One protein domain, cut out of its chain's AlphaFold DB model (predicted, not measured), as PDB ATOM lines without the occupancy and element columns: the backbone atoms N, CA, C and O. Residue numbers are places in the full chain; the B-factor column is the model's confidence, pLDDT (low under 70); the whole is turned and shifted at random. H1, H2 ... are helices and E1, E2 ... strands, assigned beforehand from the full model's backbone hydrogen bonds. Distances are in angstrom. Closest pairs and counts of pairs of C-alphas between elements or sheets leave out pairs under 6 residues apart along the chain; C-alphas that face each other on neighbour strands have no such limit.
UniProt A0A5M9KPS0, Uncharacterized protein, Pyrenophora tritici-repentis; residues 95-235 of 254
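This is residues 95 to 235 of the 254 residues of an uncharacterized protein of Pyrenophora tritici-repentis (UniProt A0A5M9KPS0). A narrow, twisted antiparallel sheet of four strands, E1, E2, E5 and E6, runs along the long axis, with small parts gathered at its two ends. Near one end are the hairpin E3 and E4 and the helices H1 and H4; toward the other are H3 and the loop of residues 141 to 153, while H2 lies off the E1 edge of the sheet, just after E1 in the chain. The printed part has 141 residues, with elements in the order H1 E1 H2 H3 E2 E3 E4 E5 E6 H4; the sheet's order is E1 E2 E5 E6. The class is mixed, helices and strands, with under half of the residues in named elements. The whole is only just compact, close to loose, with a radius of gyration of the C-alphas of 17.2 A and spans of 49 by 34 by 31 A.

Begin at H1, residues 98 to 104, and go on to E1, residues 108 to 111; their closest C-alphas, of Leu 102 and Lys 108, are 7.0 A apart. E1 is an edge strand, antiparallel to E2, residues 154 to 160, with N 110 and O 158 at 2.9 A, and H1 only grazes this sheet, with residues 99 to 103. H2, residues 116 to 120, and H3, residues 135 to 140, are not on the sheet and are apart from each other. E3, residues 182 to 185, and E4, residues 188 to 191, form an antiparallel hairpin, with N 190 and O 183 at 2.8 A. Look next at E5, residues 196 to 202, antiparallel to E2, with N 157 and O 199 at 2.8 A. E5 forms a hairpin with the edge strand E6, residues 207 to 214, with N 200 and O 209 at 2.8 A. H4, residues 216 to 224, is not on the sheet, but only just, with 4 pairs of C-alphas within 10 A. In H1, H2, H3 and H4, every O i to N i+4 pair is within hydrogen-bond range.

Find C-alpha 98 at (37.189, 54.954, 39.360), where H1 begins. From C-alpha 154 at (54.021, 56.531, 27.533), E2 runs 19.5 A; E5 measures 19.9 A and E6 20.8 A. H4 runs 11.3 A and ends at C-alpha 224, at (23.803, 41.866, 20.669).

The C-alphas of Ser 140 and Pro 171 are the two farthest apart, at 54.0 A. The printed part has no cut. The links H2 to H3, H3 to E2 and E2 to E3 are long, with 14, 13 and 21 residues. The mean pLDDT of the printed part is 93.0, and no printed residue is under 70.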
ATOM      1  N   VAL A  95      33.064  60.316  41.897       81.94
ATOM      2  CA  VAL A  95      33.970  61.145  42.725       81.94
ATOM      3  C   VAL A  95      35.018  60.337  43.497       81.94
ATOM      4  O   VAL A  95      35.940  60.903  44.078       81.94
ATOM      5  N   ASN A  96      34.882  59.013  43.507       81.19
ATOM      6  CA  ASN A  96      35.807  58.092  44.157       81.19
ATOM      7  C   ASN A  96      36.825  57.548  43.140       81.19
ATOM      8  O   ASN A  96      36.656  57.754  41.935       81.19
ATOM      9  N   PRO A  97      37.879  56.835  43.583       85.19
ATOM     10  CA  PRO A  97      38.744  56.106  42.665       85.19
ATOM     11  C   PRO A  97      37.917  55.236  41.711       85.19
ATOM     12  O   PRO A  97      37.188  54.340  42.137       85.19
ATOM     13  N   ILE A  98      38.064  55.495  40.411       86.81
ATOM     14  CA  ILE A  98      37.189  54.954  39.360       86.81
ATOM     15  C   ILE A  98      37.188  53.417  39.286       86.81
ATOM     16  O   ILE A  98      36.294  52.830  38.691       86.81
ATOM     17  N   MET A  99      38.160  52.743  39.910       89.69
ATOM     18  CA  MET A  99      38.294  51.280  39.903       89.69
ATOM     19  C   MET A  99      37.070  50.561  40.468       89.69
ATOM     20  O   MET A  99      36.646  49.538  39.921       89.69
ATOM     21  N   THR A 100      36.497  51.090  41.552       90.81
ATOM     22  CA  THR A 100      35.292  50.519  42.162       90.81
ATOM     23  C   THR A 100      34.104  50.657  41.221       90.81
ATOM     24  O   THR A 100      33.359  49.695  41.035       90.81
ATOM     25  N   ASP A 101      33.960  51.816  40.580       92.44
ATOM     26  CA  ASP A 101      32.877  52.063  39.636       92.44
ATOM     27  C   ASP A 101      33.047  51.210  38.369       92.44
ATOM     28  O   ASP A 101      32.091  50.573  37.935       92.44
ATOM     29  N   LEU A 102      34.263  51.105  37.818       93.44
ATOM     30  CA  LEU A 102      34.574  50.235  36.676       93.44
ATOM     31  C   LEU A 102      34.206  48.784  36.981       93.44
ATOM     32  O   LEU A 102      33.456  48.171  36.225       93.44
ATOM     33  N   THR A 103      34.667  48.269  38.122       94.12
ATOM     34  CA  THR A 103      34.355  46.910  38.578       94.12
ATOM     35  C   THR A 103      32.851  46.708  38.716       94.12
ATOM     36  O   THR A 103      32.316  45.748  38.169       94.12
ATOM     37  N   THR A 104      32.160  47.627  39.400       94.69
ATOM     38  CA  THR A 104      30.702  47.580  39.599       94.69
ATOM     39  C   THR A 104      29.971  47.504  38.264       94.69
ATOM     40  O   THR A 104      29.053  46.706  38.096       94.69
ATOM     41  N   TRP A 105      30.412  48.295  37.290       95.19
ATOM     42  CA  TRP A 105      29.828  48.361  35.957       95.19
ATOM     43  C   TRP A 105      30.433  47.360  34.967       95.19
ATOM     44  O   TRP A 105      30.359  47.591  33.769       95.19
ATOM     45  N   GLY A 106      31.023  46.255  35.433       95.38
ATOM     46  CA  GLY A 106      31.438  45.142  34.569       95.38
ATOM     47  C   GLY A 106      32.660  45.414  33.685       95.38
ATOM     48  O   GLY A 106      32.953  44.616  32.795       95.38
ATOM     49  N   TYR A 107      33.381  46.512  33.915       96.12
ATOM     50  CA  TYR A 107      34.608  46.832  33.197       96.12
ATOM     51  C   TYR A 107      35.817  46.113  33.791       96.12
ATOM     52  O   TYR A 107      35.967  45.977  35.006       96.12
ATOM     53  N   LYS A 108      36.720  45.719  32.900       95.25
ATOM     54  CA  LYS A 108      38.090  45.322  33.193       95.25
ATOM     55  C   LYS A 108      39.014  46.494  32.878       95.25
ATOM     56  O   LYS A 108      38.857  47.119  31.832       95.25
ATOM     57  N   LEU A 109      39.959  46.774  33.769       93.50
ATOM     58  CA  LEU A 109      41.065  47.690  33.514       93.50
ATOM     59  C   LEU A 109      42.373  46.901  33.552       93.50
ATOM     60  O   LEU A 109      42.675  46.286  34.571       93.50
ATOM     61  N   ASP A 110      43.155  46.994  32.483       92.38
ATOM     62  CA  ASP A 110      44.496  46.423  32.381       92.38
ATOM     63  C   ASP A 110      45.529  47.508  32.032       92.38
ATOM     64  O   ASP A 110      45.203  48.535  31.435       92.38
ATOM     65  N   SER A 111      46.794  47.274  32.368       92.44
ATOM     66  CA  SER A 111      47.944  48.032  31.855       92.44
ATOM     67  C   SER A 111      49.155  47.110  31.745       92.44
ATOM     68  O   SER A 111      49.162  46.065  32.392       92.44
ATOM     69  N   ASP A 112      50.188  47.521  31.001       89.06
ATOM     70  CA  ASP A 112      51.471  46.797  30.949       89.06
ATOM     71  C   ASP A 112      51.999  46.535  32.369       89.06
ATOM     72  O   ASP A 112      52.240  47.478  33.133       89.06
ATOM     73  N   ASP A 113      52.157  45.255  32.713       89.12
ATOM     74  CA  ASP A 113      52.688  44.785  33.997       89.12
ATOM     75  C   ASP A 113      54.210  44.547  33.962       89.12
ATOM     76  O   ASP A 113      54.814  44.171  34.967       89.12
ATOM     77  N   GLY A 114      54.847  44.796  32.813       88.44
ATOM     78  CA  GLY A 114      56.278  44.621  32.598       88.44
ATOM     79  C   GLY A 114      56.690  43.195  32.231       88.44
ATOM     80  O   GLY A 114      57.878  42.957  32.003       88.44
ATOM     81  N   THR A 115      55.756  42.243  32.153       90.44
ATOM     82  CA  THR A 115      56.071  40.838  31.880       90.44
ATOM     83  C   THR A 115      56.063  40.518  30.378       90.44
ATOM     84  O   THR A 115      55.237  41.036  29.619       90.44
ATOM     85  N   PRO A 116      56.944  39.613  29.905       90.69
ATOM     86  CA  PRO A 116      56.900  39.126  28.524       90.69
ATOM     87  C   PRO A 116      55.566  38.467  28.155       90.69
ATOM     88  O   PRO A 116      55.128  38.563  27.014       90.69
ATOM     89  N   GLN A 117      54.914  37.804  29.112       91.62
ATOM     90  CA  GLN A 117      53.638  37.118  28.917       91.62
ATOM     91  C   GLN A 117      52.517  38.107  28.594       91.62
ATOM     92  O   GLN A 117      51.758  37.891  27.648       91.62
ATOM     93  N   TRP A 118      52.437  39.211  29.340       89.31
ATOM     94  CA  TRP A 118      51.473  40.267  29.060       89.31
ATOM     95  C   TRP A 118      51.724  40.871  27.675       89.31
ATOM     96  O   TRP A 118      50.822  40.918  26.840       89.31
ATOM     97  N   ARG A 119      52.982  41.211  27.379       88.81
ATOM     98  CA  ARG A 119      53.397  41.826  26.107       88.81
ATOM     99  C   ARG A 119      53.206  40.924  24.888       88.81
ATOM    100  O   ARG A 119      52.928  41.415  23.805       88.81
ATOM    101  N   ALA A 120      53.290  39.607  25.051       89.56
ATOM    102  CA  ALA A 120      53.009  38.658  23.973       89.56
ATOM    103  C   ALA A 120      51.520  38.601  23.582       89.56
ATOM    104  O   ALA A 120      51.191  38.106  22.506       89.56
ATOM    105  N   SER A 121      50.623  39.081  24.449       88.50
ATOM    106  CA  SER A 121      49.169  39.052  24.239       88.50
ATOM    107  C   SER A 121      48.549  40.428  23.972       88.50
ATOM    108  O   SER A 121      47.341  40.508  23.762       88.50
ATOM    109  N   HIS A 122      49.355  41.495  23.942       89.50
ATOM    110  CA  HIS A 122      48.887  42.870  23.758       89.50
ATOM    111  C   HIS A 122      49.714  43.603  22.703       89.50
ATOM    112  O   HIS A 122      50.922  43.413  22.590       89.50
ATOM    113  N   PHE A 123      49.053  44.477  21.948       89.50
ATOM    114  CA  PHE A 123      49.732  45.394  21.043       89.50
ATOM    115  C   PHE A 123      50.249  46.618  21.813       89.50
ATOM    116  O   PHE A 123      49.596  47.098  22.742       89.50
ATOM    117  N   ASP A 124      51.414  47.137  21.422       91.56
ATOM    118  CA  ASP A 124      52.004  48.332  22.034       91.56
ATOM    119  C   ASP A 124      51.327  49.622  21.533       91.56
ATOM    120  O   ASP A 124      51.931  50.448  20.851       91.56
ATOM    121  N   GLU A 125      50.044  49.813  21.857       91.62
ATOM    122  CA  GLU A 125      49.249  50.985  21.438       91.62
ATOM    123  C   GLU A 125      49.874  52.329  21.879       91.62
ATOM    124  O   GLU A 125      49.554  53.380  21.331       91.62
ATOM    125  N   CYS A 126      50.772  52.324  22.870       93.19
ATOM    126  CA  CYS A 126      51.425  53.531  23.379       93.19
ATOM    127  C   CYS A 126      52.788  53.833  22.743       93.19
ATOM    128  O   CYS A 126      53.439  54.794  23.155       93.19
ATOM    129  N   GLU A 127      53.221  53.061  21.741       93.62
ATOM    130  CA  GLU A 127      54.337  53.443  20.874       93.62
ATOM    131  C   GLU A 127      53.856  54.404  19.781       93.62
ATOM    132  O   GLU A 127      53.412  54.011  18.701       93.62
ATOM    133  N   PHE A 128      53.937  55.701  20.052       92.69
ATOM    134  CA  PHE A 128      53.371  56.729  19.178       92.69
ATOM    135  C   PHE A 128      54.244  57.106  17.984       92.69
ATOM    136  O   PHE A 128      53.803  57.895  17.139       92.69
ATOM    137  N   GLN A 129      55.462  56.568  17.894       90.88
ATOM    138  CA  GLN A 129      56.328  56.778  16.739       90.88
ATOM    139  C   GLN A 129      55.688  56.169  15.495       90.88
ATOM    140  O   GLN A 129      55.618  56.808  14.444       90.88
ATOM    141  N   THR A 130      55.237  54.923  15.627       88.69
ATOM    142  CA  THR A 130      54.717  54.113  14.526       88.69
ATOM    143  C   THR A 130      53.208  53.952  14.602       88.69
ATOM    144  O   THR A 130      52.554  53.852  13.562       88.69
ATOM    145  N   ASN A 131      52.633  53.979  15.807       86.75
ATOM    146  CA  ASN A 131      51.212  53.722  16.005       86.75
ATOM    147  C   ASN A 131      50.428  55.043  16.075       86.75
ATOM    148  O   ASN A 131      50.946  56.106  16.421       86.75
ATOM    149  N   HIS A 132      49.153  54.998  15.682       86.06
ATOM    150  CA  HIS A 132      48.179  56.104  15.775       86.06
ATOM    151  C   HIS A 132      48.516  57.426  15.063       86.06
ATOM    152  O   HIS A 132      47.730  58.368  15.149       86.06
ATOM    153  N   LYS A 133      49.626  57.512  14.316       87.06
ATOM    154  CA  LYS A 133      50.046  58.709  13.558       87.06
ATOM    155  C   LYS A 133      50.176  59.972  14.430       87.06
ATOM    156  O   LYS A 133      49.973  61.084  13.942       87.06
ATOM    157  N   LEU A 134      50.527  59.814  15.711       87.38
ATOM    158  CA  LEU A 134      50.641  60.933  16.657       87.38
ATOM    159  C   LEU A 134      52.032  61.577  16.676       87.38
ATOM    160  O   LEU A 134      52.154  62.712  17.133       87.38
ATOM    161  N   LYS A 135      53.055  60.911  16.118       90.12
ATOM    162  CA  LYS A 135      54.451  61.370  16.102       90.12
ATOM    163  C   LYS A 135      54.610  62.867  15.825       90.12
ATOM    164  O   LYS A 135      55.188  63.574  16.637       90.12
ATOM    165  N   ARG A 136      54.056  63.374  14.716       91.25
ATOM    166  CA  ARG A 136      54.227  64.784  14.317       91.25
ATOM    167  C   ARG A 136      53.754  65.763  15.395       91.25
ATOM    168  O   ARG A 136      54.406  66.775  15.629       91.25
ATOM    169  N   MET A 137      52.613  65.475  16.021       90.31
ATOM    170  CA  MET A 137      52.065  66.306  17.093       90.31
ATOM    171  C   MET A 137      52.971  66.257  18.326       90.31
ATOM    172  O   MET A 137      53.288  67.301  18.889       90.31
ATOM    173  N   LEU A 138      53.421  65.062  18.709       93.12
ATOM    174  CA  LEU A 138      54.282  64.867  19.874       93.12
ATOM    175  C   LEU A 138      55.658  65.510  19.686       93.12
ATOM    176  O   LEU A 138      56.119  66.199  20.592       93.12
ATOM    177  N   ASP A 139      56.252  65.401  18.495       93.69
ATOM    178  CA  ASP A 139      57.499  66.087  18.146       93.69
ATOM    179  C   ASP A 139      57.358  67.608  18.312       93.69
ATOM    180  O   ASP A 139      58.204  68.252  18.928       93.69
ATOM    181  N   SER A 140      56.266  68.195  17.799       94.25
ATOM    182  CA  SER A 140      56.004  69.640  17.918       94.25
ATOM    183  C   SER A 140      55.830  70.103  19.365       94.25
ATOM    184  O   SER A 140      56.092  71.264  19.667       94.25
ATOM    185  N   LEU A 141      55.409  69.207  20.258       93.50
ATOM    186  CA  LEU A 141      55.268  69.466  21.691       93.50
ATOM    187  C   LEU A 141      56.496  69.024  22.502       93.50
ATOM    188  O   LEU A 141      56.488  69.153  23.724       93.50
ATOM    189  N   SER A 142      57.553  68.519  21.850       95.31
ATOM    190  CA  SER A 142      58.739  67.942  22.502       95.31
ATOM    191  C   SER A 142      58.407  66.804  23.484       95.31
ATOM    192  O   SER A 142      59.034  66.665  24.534       95.31
ATOM    193  N   ILE A 143      57.410  65.980  23.150       95.06
ATOM    194  CA  ILE A 143      56.978  64.817  23.933       95.06
ATOM    195  C   ILE A 143      57.571  63.549  23.312       95.06
ATOM    196  O   ILE A 143      57.410  63.303  22.119       95.06
ATOM    197  N   LEU A 144      58.228  62.718  24.128       94.88
ATOM    198  CA  LEU A 144      58.755  61.423  23.681       94.88
ATOM    199  C   LEU A 144      57.620  60.497  23.230       94.88
ATOM    200  O   LEU A 144      56.589  60.400  23.896       94.88
ATOM    201  N   THR A 145      57.834  59.777  22.132       95.31
ATOM    202  CA  THR A 145      56.831  58.888  21.530       95.31
ATOM    203  C   THR A 145      56.870  57.460  22.064       95.31
ATOM    204  O   THR A 145      55.883  56.747  21.922       95.31
ATOM    205  N   SER A 146      57.969  57.056  22.705       95.25
ATOM    206  CA  SER A 146      58.187  55.669  23.105       95.25
ATOM    207  C   SER A 146      57.339  55.225  24.295       95.25
ATOM    208  O   SER A 146      57.083  55.993  25.231       95.25
ATOM    209  N   SER A 147      56.902  53.970  24.268       94.50
ATOM    210  CA  SER A 147      56.103  53.360  25.335       94.50
ATOM    211  C   SER A 147      56.954  52.872  26.512       94.50
ATOM    212  O   SER A 147      58.166  52.698  26.386       94.50
ATOM    213  N   THR A 148      56.328  52.553  27.648       92.75
ATOM    214  CA  THR A 148      57.009  51.898  28.782       92.75
ATOM    215  C   THR A 148      57.578  50.524  28.439       92.75
ATOM    216  O   THR A 148      58.509  50.074  29.105       92.75
ATOM    217  N   TRP A 149      57.071  49.860  27.394       90.38
ATOM    218  CA  TRP A 149      57.684  48.638  26.873       90.38
ATOM    219  C   TRP A 149      59.089  48.944  26.348       90.38
ATOM    220  O   TRP A 149      60.043  48.238  26.676       90.38
ATOM    221  N   GLN A 150      59.241  50.037  25.605       90.94
ATOM    222  CA  GLN A 150      60.485  50.452  24.956       90.94
ATOM    223  C   GLN A 150      61.305  51.441  25.800       90.94
ATOM    224  O   GLN A 150      62.054  52.257  25.267       90.94
ATOM    225  N   ASN A 151      61.177  51.368  27.130       91.12
ATOM    226  CA  ASN A 151      61.844  52.257  28.094       91.12
ATOM    227  C   ASN A 151      61.499  53.755  27.934       91.12
ATOM    228  O   ASN A 151      62.273  54.623  28.335       91.12
ATOM    229  N   GLY A 152      60.345  54.063  27.348       93.69
ATOM    230  CA  GLY A 152      59.781  55.402  27.229       93.69
ATOM    231  C   GLY A 152      58.742  55.744  28.306       93.69
ATOM    232  O   GLY A 152      58.394  54.909  29.146       93.69
ATOM    233  N   PRO A 153      58.228  56.987  28.304       94.75
ATOM    234  CA  PRO A 153      57.310  57.479  29.333       94.75
ATOM    235  C   PRO A 153      55.819  57.209  29.065       94.75
ATOM    236  O   PRO A 153      55.002  57.484  29.945       94.75
ATOM    237  N   ASN A 154      55.434  56.726  27.876       94.62
ATOM    238  CA  ASN A 154      54.021  56.531  27.533       94.62
ATOM    239  C   ASN A 154      53.500  55.187  28.058       94.62
ATOM    240  O   ASN A 154      53.984  54.126  27.663       94.62
ATOM    241  N   ARG A 155      52.476  55.212  28.915       94.56
ATOM    242  CA  ARG A 155      51.800  54.012  29.430       94.56
ATOM    243  C   ARG A 155      50.358  53.956  28.951       94.56
ATOM    244  O   ARG A 155      49.643  54.951  29.032       94.56
ATOM    245  N   CYS A 156      49.929  52.772  28.522       94.19
ATOM    246  CA  CYS A 156      48.556  52.520  28.105       94.19
ATOM    247  C   CYS A 156      47.747  51.835  29.208       94.19
ATOM    248  O   CYS A 156      48.226  50.922  29.882       94.19
ATOM    249  N   TYR A 157      46.503  52.278  29.337       93.69
ATOM    250  CA  TYR A 157      45.467  51.708  30.183       93.69
ATOM    251  C   TYR A 157      44.316  51.246  29.294       93.69
ATOM    252  O   TYR A 157      43.747  52.049  28.555       93.69
ATOM    253  N   PHE A 158      43.982  49.964  29.358       93.69
ATOM    254  CA  PHE A 158      42.975  49.319  28.524       93.69
ATOM    255  C   PHE A 158      41.728  49.077  29.357       93.69
ATOM    256  O   PHE A 158      41.765  48.332  30.333       93.69
ATOM    257  N   ILE A 159      40.626  49.718  28.987       94.12
ATOM    258  CA  ILE A 159      39.342  49.603  29.670       94.12
ATOM    259  C   ILE A 159      38.385  48.863  28.746       94.12
ATOM    260  O   ILE A 159      37.965  49.399  27.723       94.12
ATOM    261  N   ASN A 160      38.013  47.648  29.132       95.00
ATOM    262  CA  ASN A 160      37.190  46.754  28.327       95.00
ATOM    263  C   ASN A 160      35.896  46.411  29.062       95.00
ATOM    264  O   ASN A 160      35.919  46.009  30.222       95.00
ATOM    265  N   HIS A 161      34.751  46.520  28.393       96.69
ATOM    266  CA  HIS A 161      33.450  46.111  28.933       96.69
ATOM    267  C   HIS A 161      33.148  44.649  28.580       96.69
ATOM    268  O   HIS A 161      32.153  44.339  27.913       96.69
ATOM    269  N   LYS A 162      34.086  43.785  28.967       95.88
ATOM    270  CA  LYS A 162      34.079  42.321  28.894       95.88
ATOM    271  C   LYS A 162      35.102  41.790  29.893       95.88
ATOM    272  O   LYS A 162      35.995  42.526  30.311       95.88
ATOM    273  N   ASP A 163      34.971  40.522  30.259       96.50
ATOM    274  CA  ASP A 163      35.935  39.772  31.075       96.50
ATOM    275  C   ASP A 163      36.242  40.412  32.444       96.50
ATOM    276  O   ASP A 163      37.220  40.064  33.108       96.50
ATOM    277  N   GLY A 164      35.400  41.357  32.870       95.69
ATOM    278  CA  GLY A 164      35.556  42.104  34.104       95.69
ATOM    279  C   GLY A 164      35.293  41.249  35.345       95.69
ATOM    280  O   GLY A 164      34.631  40.211  35.280       95.69
ATOM    281  N   PRO A 165      35.769  41.694  36.516       95.94
ATOM    282  CA  PRO A 165      35.614  40.964  37.774       95.94
ATOM    283  C   PRO A 165      34.152  40.747  38.197       95.94
ATOM    284  O   PRO A 165      33.864  39.746  38.847       95.94
ATOM    285  N   ALA A 166      33.229  41.640  37.820       96.62
ATOM    286  CA  ALA A 166      31.801  41.497  38.125       96.62
ATOM    287  C   ALA A 166      31.034  40.591  37.146       96.62
ATOM    288  O   ALA A 166      29.855  40.314  37.377       96.62
ATOM    289  N   ILE A 167      31.670  40.130  36.060       98.06
ATOM    290  CA  ILE A 167      31.039  39.194  35.130       98.06
ATOM    291  C   ILE A 167      30.744  37.881  35.856       98.06
ATOM    292  O   ILE A 167      31.609  37.282  36.499       98.06
ATOM    293  N   ILE A 168      29.504  37.424  35.722       97.75
ATOM    294  CA  ILE A 168      29.024  36.168  36.283       97.75
ATOM    295  C   ILE A 168      29.753  35.023  35.586       97.75
ATOM    296  O   ILE A 168      29.687  34.868  34.366       97.75
ATOM    297  N   ARG A 169      30.447  34.219  36.387       96.88
ATOM    298  CA  ARG A 169      31.187  33.041  35.935       96.88
ATOM    299  C   ARG A 169      30.303  31.803  35.955       96.88
ATOM    300  O   ARG A 169      29.299  31.749  36.666       96.88
ATOM    301  N   ASP A 170      30.689  30.805  35.169       94.25
ATOM    302  CA  ASP A 170      30.061  29.487  35.220       94.25
ATOM    303  C   ASP A 170      30.343  28.782  36.576       94.25
ATOM    304  O   ASP A 170      31.182  29.244  37.359       94.25
ATOM    305  N   PRO A 171      29.695  27.639  36.880       96.00
ATOM    306  CA  PRO A 171      29.937  26.899  38.126       96.00
ATOM    307  C   PRO A 171      31.378  26.396  38.324       96.00
ATOM    308  O   PRO A 171      31.725  25.951  39.414       96.00
ATOM    309  N   ARG A 172      32.212  26.424  37.278       96.12
ATOM    310  CA  ARG A 172      33.631  26.047  37.310       96.12
ATOM    311  C   ARG A 172      34.549  27.268  37.455       96.12
ATOM    312  O   ARG A 172      35.762  27.099  37.500       96.12
ATOM    313  N   GLY A 173      33.996  28.480  37.535       95.88
ATOM    314  CA  GLY A 173      34.741  29.732  37.641       95.88
ATOM    315  C   GLY A 173      35.229  30.300  36.303       95.88
ATOM    316  O   GLY A 173      35.959  31.297  36.295       95.88
ATOM    317  N   ASN A 174      34.831  29.724  35.168       97.25
ATOM    318  CA  ASN A 174      35.236  30.221  33.856       97.25
ATOM    319  C   ASN A 174      34.373  31.405  33.418       97.25
ATOM    320  O   ASN A 174      33.197  31.517  33.775       97.25
ATOM    321  N   LEU A 175      34.968  32.279  32.609       97.19
ATOM    322  CA  LEU A 175      34.230  33.339  31.933       97.19
ATOM    323  C   LEU A 175      33.350  32.732  30.829       97.19
ATOM    324  O   LEU A 175      33.849  31.940  30.025       97.19
ATOM    325  N   PRO A 176      32.064  33.113  30.745       97.19
ATOM    326  CA  PRO A 176      31.255  32.830  29.571       97.19
ATOM    327  C   PRO A 176      31.849  33.497  28.318       97.19
ATOM    328  O   PRO A 176      32.561  34.500  28.437       97.19
ATOM    329  N   PRO A 177      31.509  33.020  27.107       96.38
ATOM    330  CA  PRO A 177      31.801  33.746  25.872       96.38
ATOM    331  C   PRO A 177      31.287  35.190  25.943       96.38
ATOM    332  O   PRO A 177      30.225  35.417  26.518       96.38
ATOM    333  N   VAL A 178      32.002  36.154  25.348       95.94
ATOM    334  CA  VAL A 178      31.727  37.606  25.485       95.94
ATOM    335  C   VAL A 178      30.268  37.975  25.191       95.94
ATOM    336  O   VAL A 178      29.666  38.764  25.916       95.94
ATOM    337  N   ASN A 179      29.653  37.360  24.178       95.00
ATOM    338  CA  ASN A 179      28.246  37.593  23.841       95.00
ATOM    339  C   ASN A 179      27.262  37.120  24.934       95.00
ATOM    340  O   ASN A 179      26.125  37.581  24.959       95.00
ATOM    341  N   ASN A 180      27.682  36.265  25.861       96.06
ATOM    342  CA  ASN A 180      26.879  35.720  26.956       96.06
ATOM    343  C   ASN A 180      27.345  36.203  28.338       96.06
ATOM    344  O   ASN A 180      26.992  35.600  29.349       96.06
ATOM    345  N   GLN A 181      28.130  37.279  28.404       98.19
ATOM    346  CA  GLN A 181      28.589  37.841  29.671       98.19
ATOM    347  C   GLN A 181      27.569  38.815  30.266       98.19
ATOM    348  O   GLN A 181      27.131  39.769  29.617       98.19
ATOM    349  N   TRP A 182      27.226  38.579  31.531       98.12
ATOM    350  CA  TRP A 182      26.272  39.365  32.311       98.12
ATOM    351  C   TRP A 182      26.858  39.711  33.681       98.12
ATOM    352  O   TRP A 182      27.706  38.982  34.191       98.12
ATOM    353  N   TYR A 183      26.389  40.799  34.285       97.94
ATOM    354  CA  TYR A 183      26.712  41.231  35.647       97.94
ATOM    355  C   TYR A 183      25.490  41.891  36.298       97.94
ATOM    356  O   TYR A 183      24.492  42.157  35.627       97.94
ATOM    357  N   TYR A 184      25.550  42.147  37.606       97.56
ATOM    358  CA  TYR A 184      24.467  42.801  38.343       97.56
ATOM    359  C   TYR A 184      24.924  44.118  38.961       97.56
ATOM    360  O   TYR A 184      25.978  44.183  39.586       97.56
ATOM    361  N   VAL A 185      24.072  45.136  38.866       96.12
ATOM    362  CA  VAL A 185      24.189  46.382  39.633       96.12
ATOM    363  C   VAL A 185      22.865  46.598  40.345       96.12
ATOM    364  O   VAL A 185      21.824  46.656  39.693       96.12
ATOM    365  N   ASN A 186      22.876  46.686  41.677       94.88
ATOM    366  CA  ASN A 186      21.662  46.847  42.492       94.88
ATOM    367  C   ASN A 186      20.559  45.830  42.130       94.88
ATOM    368  O   ASN A 186      19.408  46.198  41.903       94.88
ATOM    369  N   ASN A 187      20.933  44.551  42.013       95.19
ATOM    370  CA  ASN A 187      20.062  43.429  41.630       95.19
ATOM    371  C   ASN A 187      19.415  43.543  40.236       95.19
ATOM    372  O   ASN A 187      18.585  42.707  39.875       95.19
ATOM    373  N   ARG A 188      19.814  44.520  39.418       96.69
ATOM    374  CA  ARG A 188      19.424  44.616  38.012       96.69
ATOM    375  C   ARG A 188      20.497  43.968  37.132       96.69
ATOM    376  O   ARG A 188      21.669  44.314  37.290       96.69
ATOM    377  N   PRO A 189      20.130  43.050  36.220       96.94
ATOM    378  CA  PRO A 189      21.082  42.449  35.301       96.94
ATOM    379  C   PRO A 189      21.463  43.430  34.188       96.94
ATOM    380  O   PRO A 189      20.611  44.125  33.632       96.94
ATOM    381  N   TYR A 190      22.740  43.423  33.834       97.75
ATOM    382  CA  TYR A 190      23.327  44.148  32.715       97.75
ATOM    383  C   TYR A 190      24.161  43.186  31.873       97.75
ATOM    384  O   TYR A 190      24.781  42.261  32.398       97.75
ATOM    385  N   ARG A 191      24.173  43.400  30.556       97.50
ATOM    386  CA  ARG A 191      24.962  42.604  29.613       97.50
ATOM    387  C   ARG A 191      26.236  43.358  29.248       97.50
ATOM    388  O   ARG A 191      26.207  44.574  29.048       97.50
ATOM    389  N   ALA A 192      27.346  42.636  29.143       97.62
ATOM    390  CA  ALA A 192      28.589  43.175  28.607       97.62
ATOM    391  C   ALA A 192      28.356  43.722  27.189       97.62
ATOM    392  O   ALA A 192      27.577  43.164  26.411       97.62
ATOM    393  N   THR A 193      29.016  44.827  26.850       97.00
ATOM    394  CA  THR A 193      28.828  45.503  25.554       97.00
ATOM    395  C   THR A 193      30.022  45.328  24.631       97.00
ATOM    396  O   THR A 193      29.941  45.782  23.500       97.00
ATOM    397  N   ASN A 194      31.137  44.750  25.101       96.00
ATOM    398  CA  ASN A 194      32.406  44.707  24.365       96.00
ATOM    399  C   ASN A 194      32.888  46.109  23.927       96.00
ATOM    400  O   ASN A 194      33.475  46.270  22.866       96.00
ATOM    401  N   ALA A 195      32.587  47.141  24.724       94.75
ATOM    402  CA  ALA A 195      33.173  48.464  24.525       94.75
ATOM    403  C   ALA A 195      34.637  48.459  24.945       94.75
ATOM    404  O   ALA A 195      34.987  47.790  25.919       94.75
ATOM    405  N   GLU A 196      35.451  49.247  24.256       91.94
ATOM    406  CA  GLU A 196      36.892  49.306  24.464       91.94
ATOM    407  C   GLU A 196      37.349  50.766  24.465       91.94
ATOM    408  O   GLU A 196      36.892  51.589  23.663       91.94
ATOM    409  N   PHE A 197      38.236  51.091  25.398       90.25
ATOM    410  CA  PHE A 197      38.896  52.385  25.480       90.25
ATOM    411  C   PHE A 197      40.357  52.164  25.838       90.25
ATOM    412  O   PHE A 197      40.654  51.555  26.865       90.25
ATOM    413  N   THR A 198      41.262  52.732  25.052       91.94
ATOM    414  CA  THR A 198      42.674  52.809  25.416       91.94
ATOM    415  C   THR A 198      42.985  54.234  25.846       91.94
ATOM    416  O   THR A 198      42.644  55.194  25.160       91.94
ATOM    417  N   ILE A 199      43.622  54.405  26.999       92.44
ATOM    418  CA  ILE A 199      44.080  55.708  27.481       92.44
ATOM    419  C   ILE A 199      45.599  55.671  27.553       92.44
ATOM    420  O   ILE A 199      46.166  54.930  28.354       92.44
ATOM    421  N   GLY A 200      46.248  56.476  26.720       93.62
ATOM    422  CA  GLY A 200      47.676  56.740  26.795       93.62
ATOM    423  C   GLY A 200      47.951  57.878  27.768       93.62
ATOM    424  O   GLY A 200      47.360  58.952  27.660       93.62
ATOM    425  N   VAL A 201      48.854  57.650  28.714       94.94
ATOM    426  CA  VAL A 201      49.291  58.644  29.695       94.94
ATOM    427  C   VAL A 201      50.797  58.804  29.596       94.94
ATOM    428  O   VAL A 201      51.543  57.830  29.702       94.94
ATOM    429  N   ASN A 202      51.243  60.046  29.445       95.12
ATOM    430  CA  ASN A 202      52.635  60.431  29.592       95.12
ATOM    431  C   ASN A 202      52.763  61.302  30.837       95.12
ATOM    432  O   ASN A 202      52.411  62.482  30.837       95.12
ATOM    433  N   VAL A 203      53.258  60.707  31.917       90.12
ATOM    434  CA  VAL A 203      53.394  61.404  33.203       90.12
ATOM    435  C   VAL A 203      54.423  62.530  33.158       90.12
ATOM    436  O   VAL A 203      54.263  63.511  33.876       90.12
ATOM    437  N   MET A 204      55.451  62.422  32.311       93.00
ATOM    438  CA  MET A 204      56.509  63.432  32.223       93.00
ATOM    439  C   MET A 204      56.022  64.724  31.567       93.00
ATOM    440  O   MET A 204      56.386  65.806  32.017       93.00
ATOM    441  N   SER A 205      55.207  64.623  30.514       93.25
ATOM    442  CA  SER A 205      54.652  65.789  29.817       93.25
ATOM    443  C   SER A 205      53.266  66.206  30.310       93.25
ATOM    444  O   SER A 205      52.757  67.242  29.891       93.25
ATOM    445  N   GLY A 206      52.630  65.403  31.170       90.38
ATOM    446  CA  GLY A 206      51.243  65.610  31.597       90.38
ATOM    447  C   GLY A 206      50.213  65.330  30.495       90.38
ATOM    448  O   GLY A 206      49.068  65.768  30.600       90.38
ATOM    449  N   MET A 207      50.596  64.625  29.427       92.19
ATOM    450  CA  MET A 207      49.696  64.305  28.320       92.19
ATOM    451  C   MET A 207      48.783  63.125  28.663       92.19
ATOM    452  O   MET A 207      49.240  62.079  29.126       92.19
ATOM    453  N   ILE A 208      47.499  63.270  28.334       91.38
ATOM    454  CA  ILE A 208      46.510  62.190  28.334       91.38
ATOM    455  C   ILE A 208      45.869  62.144  26.947       91.38
ATOM    456  O   ILE A 208      45.343  63.149  26.469       91.38
ATOM    457  N   VAL A 209      45.893  60.979  26.304       88.81
ATOM    458  CA  VAL A 209      45.290  60.743  24.988       88.81
ATOM    459  C   VAL A 209      44.354  59.540  25.051       88.81
ATOM    460  O   VAL A 209      44.678  58.520  25.649       88.81
ATOM    461  N   MET A 210      43.175  59.651  24.442       87.44
ATOM    462  CA  MET A 210      42.269  58.515  24.259       87.44
ATOM    463  C   MET A 210      42.463  57.930  22.862       87.44
ATOM    464  O   MET A 210      42.372  58.642  21.863       87.44
ATOM    465  N   ILE A 211      42.702  56.629  22.809       85.19
ATOM    466  CA  ILE A 211      43.006  55.826  21.627       85.19
ATOM    467  C   ILE A 211      41.966  54.700  21.547       85.19
ATOM    468  O   ILE A 211      41.431  54.277  22.570       85.19
ATOM    469  N   ASN A 212      41.642  54.242  20.332       81.44
ATOM    470  CA  ASN A 212      40.736  53.110  20.082       81.44
ATOM    471  C   ASN A 212      39.432  53.181  20.892       81.44
ATOM    472  O   ASN A 212      39.100  52.302  21.677       81.44
ATOM    473  N   ARG A 213      38.693  54.279  20.718       85.69
ATOM    474  CA  ARG A 213      37.457  54.529  21.459       85.69
ATOM    475  C   ARG A 213      36.262  53.868  20.777       85.69
ATOM    476  O   ARG A 213      35.719  54.414  19.814       85.69
ATOM    477  N   GLN A 214      35.785  52.770  21.347       88.06
ATOM    478  CA  GLN A 214      34.516  52.143  20.994       88.06
ATOM    479  C   GLN A 214      33.492  52.369  22.107       88.06
ATOM    480  O   GLN A 214      33.700  52.011  23.263       88.06
ATOM    481  N   ASN A 215      32.378  53.022  21.777       88.44
ATOM    482  CA  ASN A 215      31.391  53.400  22.786       88.44
ATOM    483  C   ASN A 215      30.425  52.236  23.103       88.44
ATOM    484  O   ASN A 215      30.112  51.451  22.208       88.44
ATOM    485  N   PRO A 216      29.862  52.160  24.326       94.00
ATOM    486  CA  PRO A 216      29.004  51.044  24.727       94.00
ATOM    487  C   PRO A 216      27.746  50.865  23.897       94.00
ATOM    488  O   PRO A 216      27.313  49.735  23.730       94.00
ATOM    489  N   ALA A 217      27.167  51.941  23.364       93.12
ATOM    490  CA  ALA A 217      25.922  51.854  22.613       93.12
ATOM    491  C   ALA A 217      26.122  51.152  21.260       93.12
ATOM    492  O   ALA A 217      25.380  50.223  20.948       93.12
ATOM    493  N   SER A 218      27.140  51.552  20.488       91.81
ATOM    494  CA  SER A 218      27.453  50.902  19.208       91.81
ATOM    495  C   SER A 218      28.028  49.501  19.405       91.81
ATOM    496  O   SER A 218      27.580  48.571  18.747       91.81
ATOM    497  N   SER A 219      28.944  49.308  20.362       94.75
ATOM    498  CA  SER A 219      29.510  47.975  20.612       94.75
ATOM    499  C   SER A 219      28.441  46.981  21.085       94.75
ATOM    500  O   SER A 219      28.443  45.827  20.663       94.75
ATOM    501  N   ALA A 220      27.477  47.429  21.903       96.00
ATOM    502  CA  ALA A 220      26.326  46.616  22.287       96.00
ATOM    503  C   ALA A 220      25.434  46.278  21.094       96.00
ATOM    504  O   ALA A 220      24.993  45.141  20.982       96.00
ATOM    505  N   GLN A 221      25.160  47.246  20.214       95.62
ATOM    506  CA  GLN A 221      24.356  47.011  19.019       95.62
ATOM    507  C   GLN A 221      24.924  45.846  18.201       95.62
ATOM    508  O   GLN A 221      24.190  44.905  17.893       95.62
ATOM    509  N   ASP A 222      26.228  45.887  17.924       95.12
ATOM    510  CA  ASP A 222      26.912  44.873  17.127       95.12
ATOM    511  C   ASP A 222      26.969  43.527  17.866       95.12
ATOM    512  O   ASP A 222      26.543  42.502  17.334       95.12
ATOM    513  N   LEU A 223      27.414  43.522  19.130       96.50
ATOM    514  CA  LEU A 223      27.551  42.298  19.929       96.50
ATOM    515  C   LEU A 223      26.205  41.603  20.181       96.50
ATOM    516  O   LEU A 223      26.140  40.378  20.297       96.50
ATOM    517  N   TRP A 224      25.131  42.378  20.336       96.25
ATOM    518  CA  TRP A 224      23.803  41.866  20.669       96.25
ATOM    519  C   TRP A 224      22.946  41.597  19.425       96.25
ATOM    520  O   TRP A 224      21.840  41.081  19.578       96.25
ATOM    521  N   GLY A 225      23.441  41.911  18.221       95.56
ATOM    522  CA  GLY A 225      22.729  41.695  16.958       95.56
ATOM    523  C   GLY A 225      21.503  42.595  16.791       95.56
ATOM    524  O   GLY A 225      20.473  42.156  16.274       95.56
ATOM    525  N   LEU A 226      21.572  43.838  17.273       94.06
ATOM    526  CA  LEU A 226      20.460  44.783  17.230       94.06
ATOM    527  C   LEU A 226      20.491  45.650  15.966       94.06
ATOM    528  O   LEU A 226      21.539  46.050  15.467       94.06
ATOM    529  N   HIS A 227      19.306  46.027  15.482       94.38
ATOM    530  CA  HIS A 227      19.172  46.949  14.348       94.38
ATOM    531  C   HIS A 227      19.447  48.410  14.732       94.38
ATOM    532  O   HIS A 227      19.760  49.225  13.867       94.38
ATOM    533  N   GLN A 228      19.314  48.746  16.015       93.56
ATOM    534  CA  GLN A 228      19.553  50.076  16.575       93.56
ATOM    535  C   GLN A 228      20.253  49.948  17.935       93.56
ATOM    536  O   GLN A 228      20.137  48.894  18.570       93.56
ATOM    537  N   PRO A 229      20.951  50.999  18.406       93.12
ATOM    538  CA  PRO A 229      21.567  50.990  19.725       93.12
ATOM    539  C   PRO A 229      20.556  50.702  20.844       93.12
ATOM    540  O   PRO A 229      19.406  51.144  20.757       93.12
ATOM    541  N   PRO A 230      20.967  50.002  21.915       93.62
ATOM    542  CA  PRO A 230      20.063  49.711  23.012       93.62
ATOM    543  C   PRO A 230      19.657  50.984  23.770       93.62
ATOM    544  O   PRO A 230      20.417  51.960  23.807       93.62
ATOM    545  N   PRO A 231      18.497  50.965  24.449       92.88
ATOM    546  CA  PRO A 231      18.098  52.024  25.365       92.88
ATOM    547  C   PRO A 231      19.164  52.323  26.428       92.88
ATOM    548  O   PRO A 231      19.843  51.430  26.938       92.88
ATOM    549  N   SER A 232      19.297  53.599  26.798       89.81
ATOM    550  CA  SER A 232      20.372  54.061  27.691       89.81
ATOM    551  C   SER A 232      20.358  53.442  29.093       89.81
ATOM    552  O   SER A 232      21.393  53.410  29.756       89.81
ATOM    553  N   ASP A 233      19.207  52.952  29.548       92.75
ATOM    554  CA  ASP A 233      19.026  52.306  30.844       92.75
ATOM    555  C   ASP A 233      19.478  50.835  30.847       92.75
ATOM    556  O   ASP A 233      19.662  50.266  31.921       92.75
ATOM    557  N   GLN A 234      19.694  50.243  29.668       93.62
ATOM    558  CA  GLN A 234      20.284  48.910  29.487       93.62
ATOM    559  C   GLN A 234      21.814  48.952  29.352       93.62
ATOM    560  O   GLN A 234      22.467  47.911  29.360       93.62
ATOM    561  N   LEU A 235      22.391  50.147  29.216       94.81
ATOM    562  CA  LEU A 235      23.828  50.367  29.087       94.81
ATOM    563  C   LEU A 235      24.471  50.660  30.453       94.81
ATOM    564  O   LEU A 235      23.796  51.191  31.343       94.81
TER     565      LEU A 235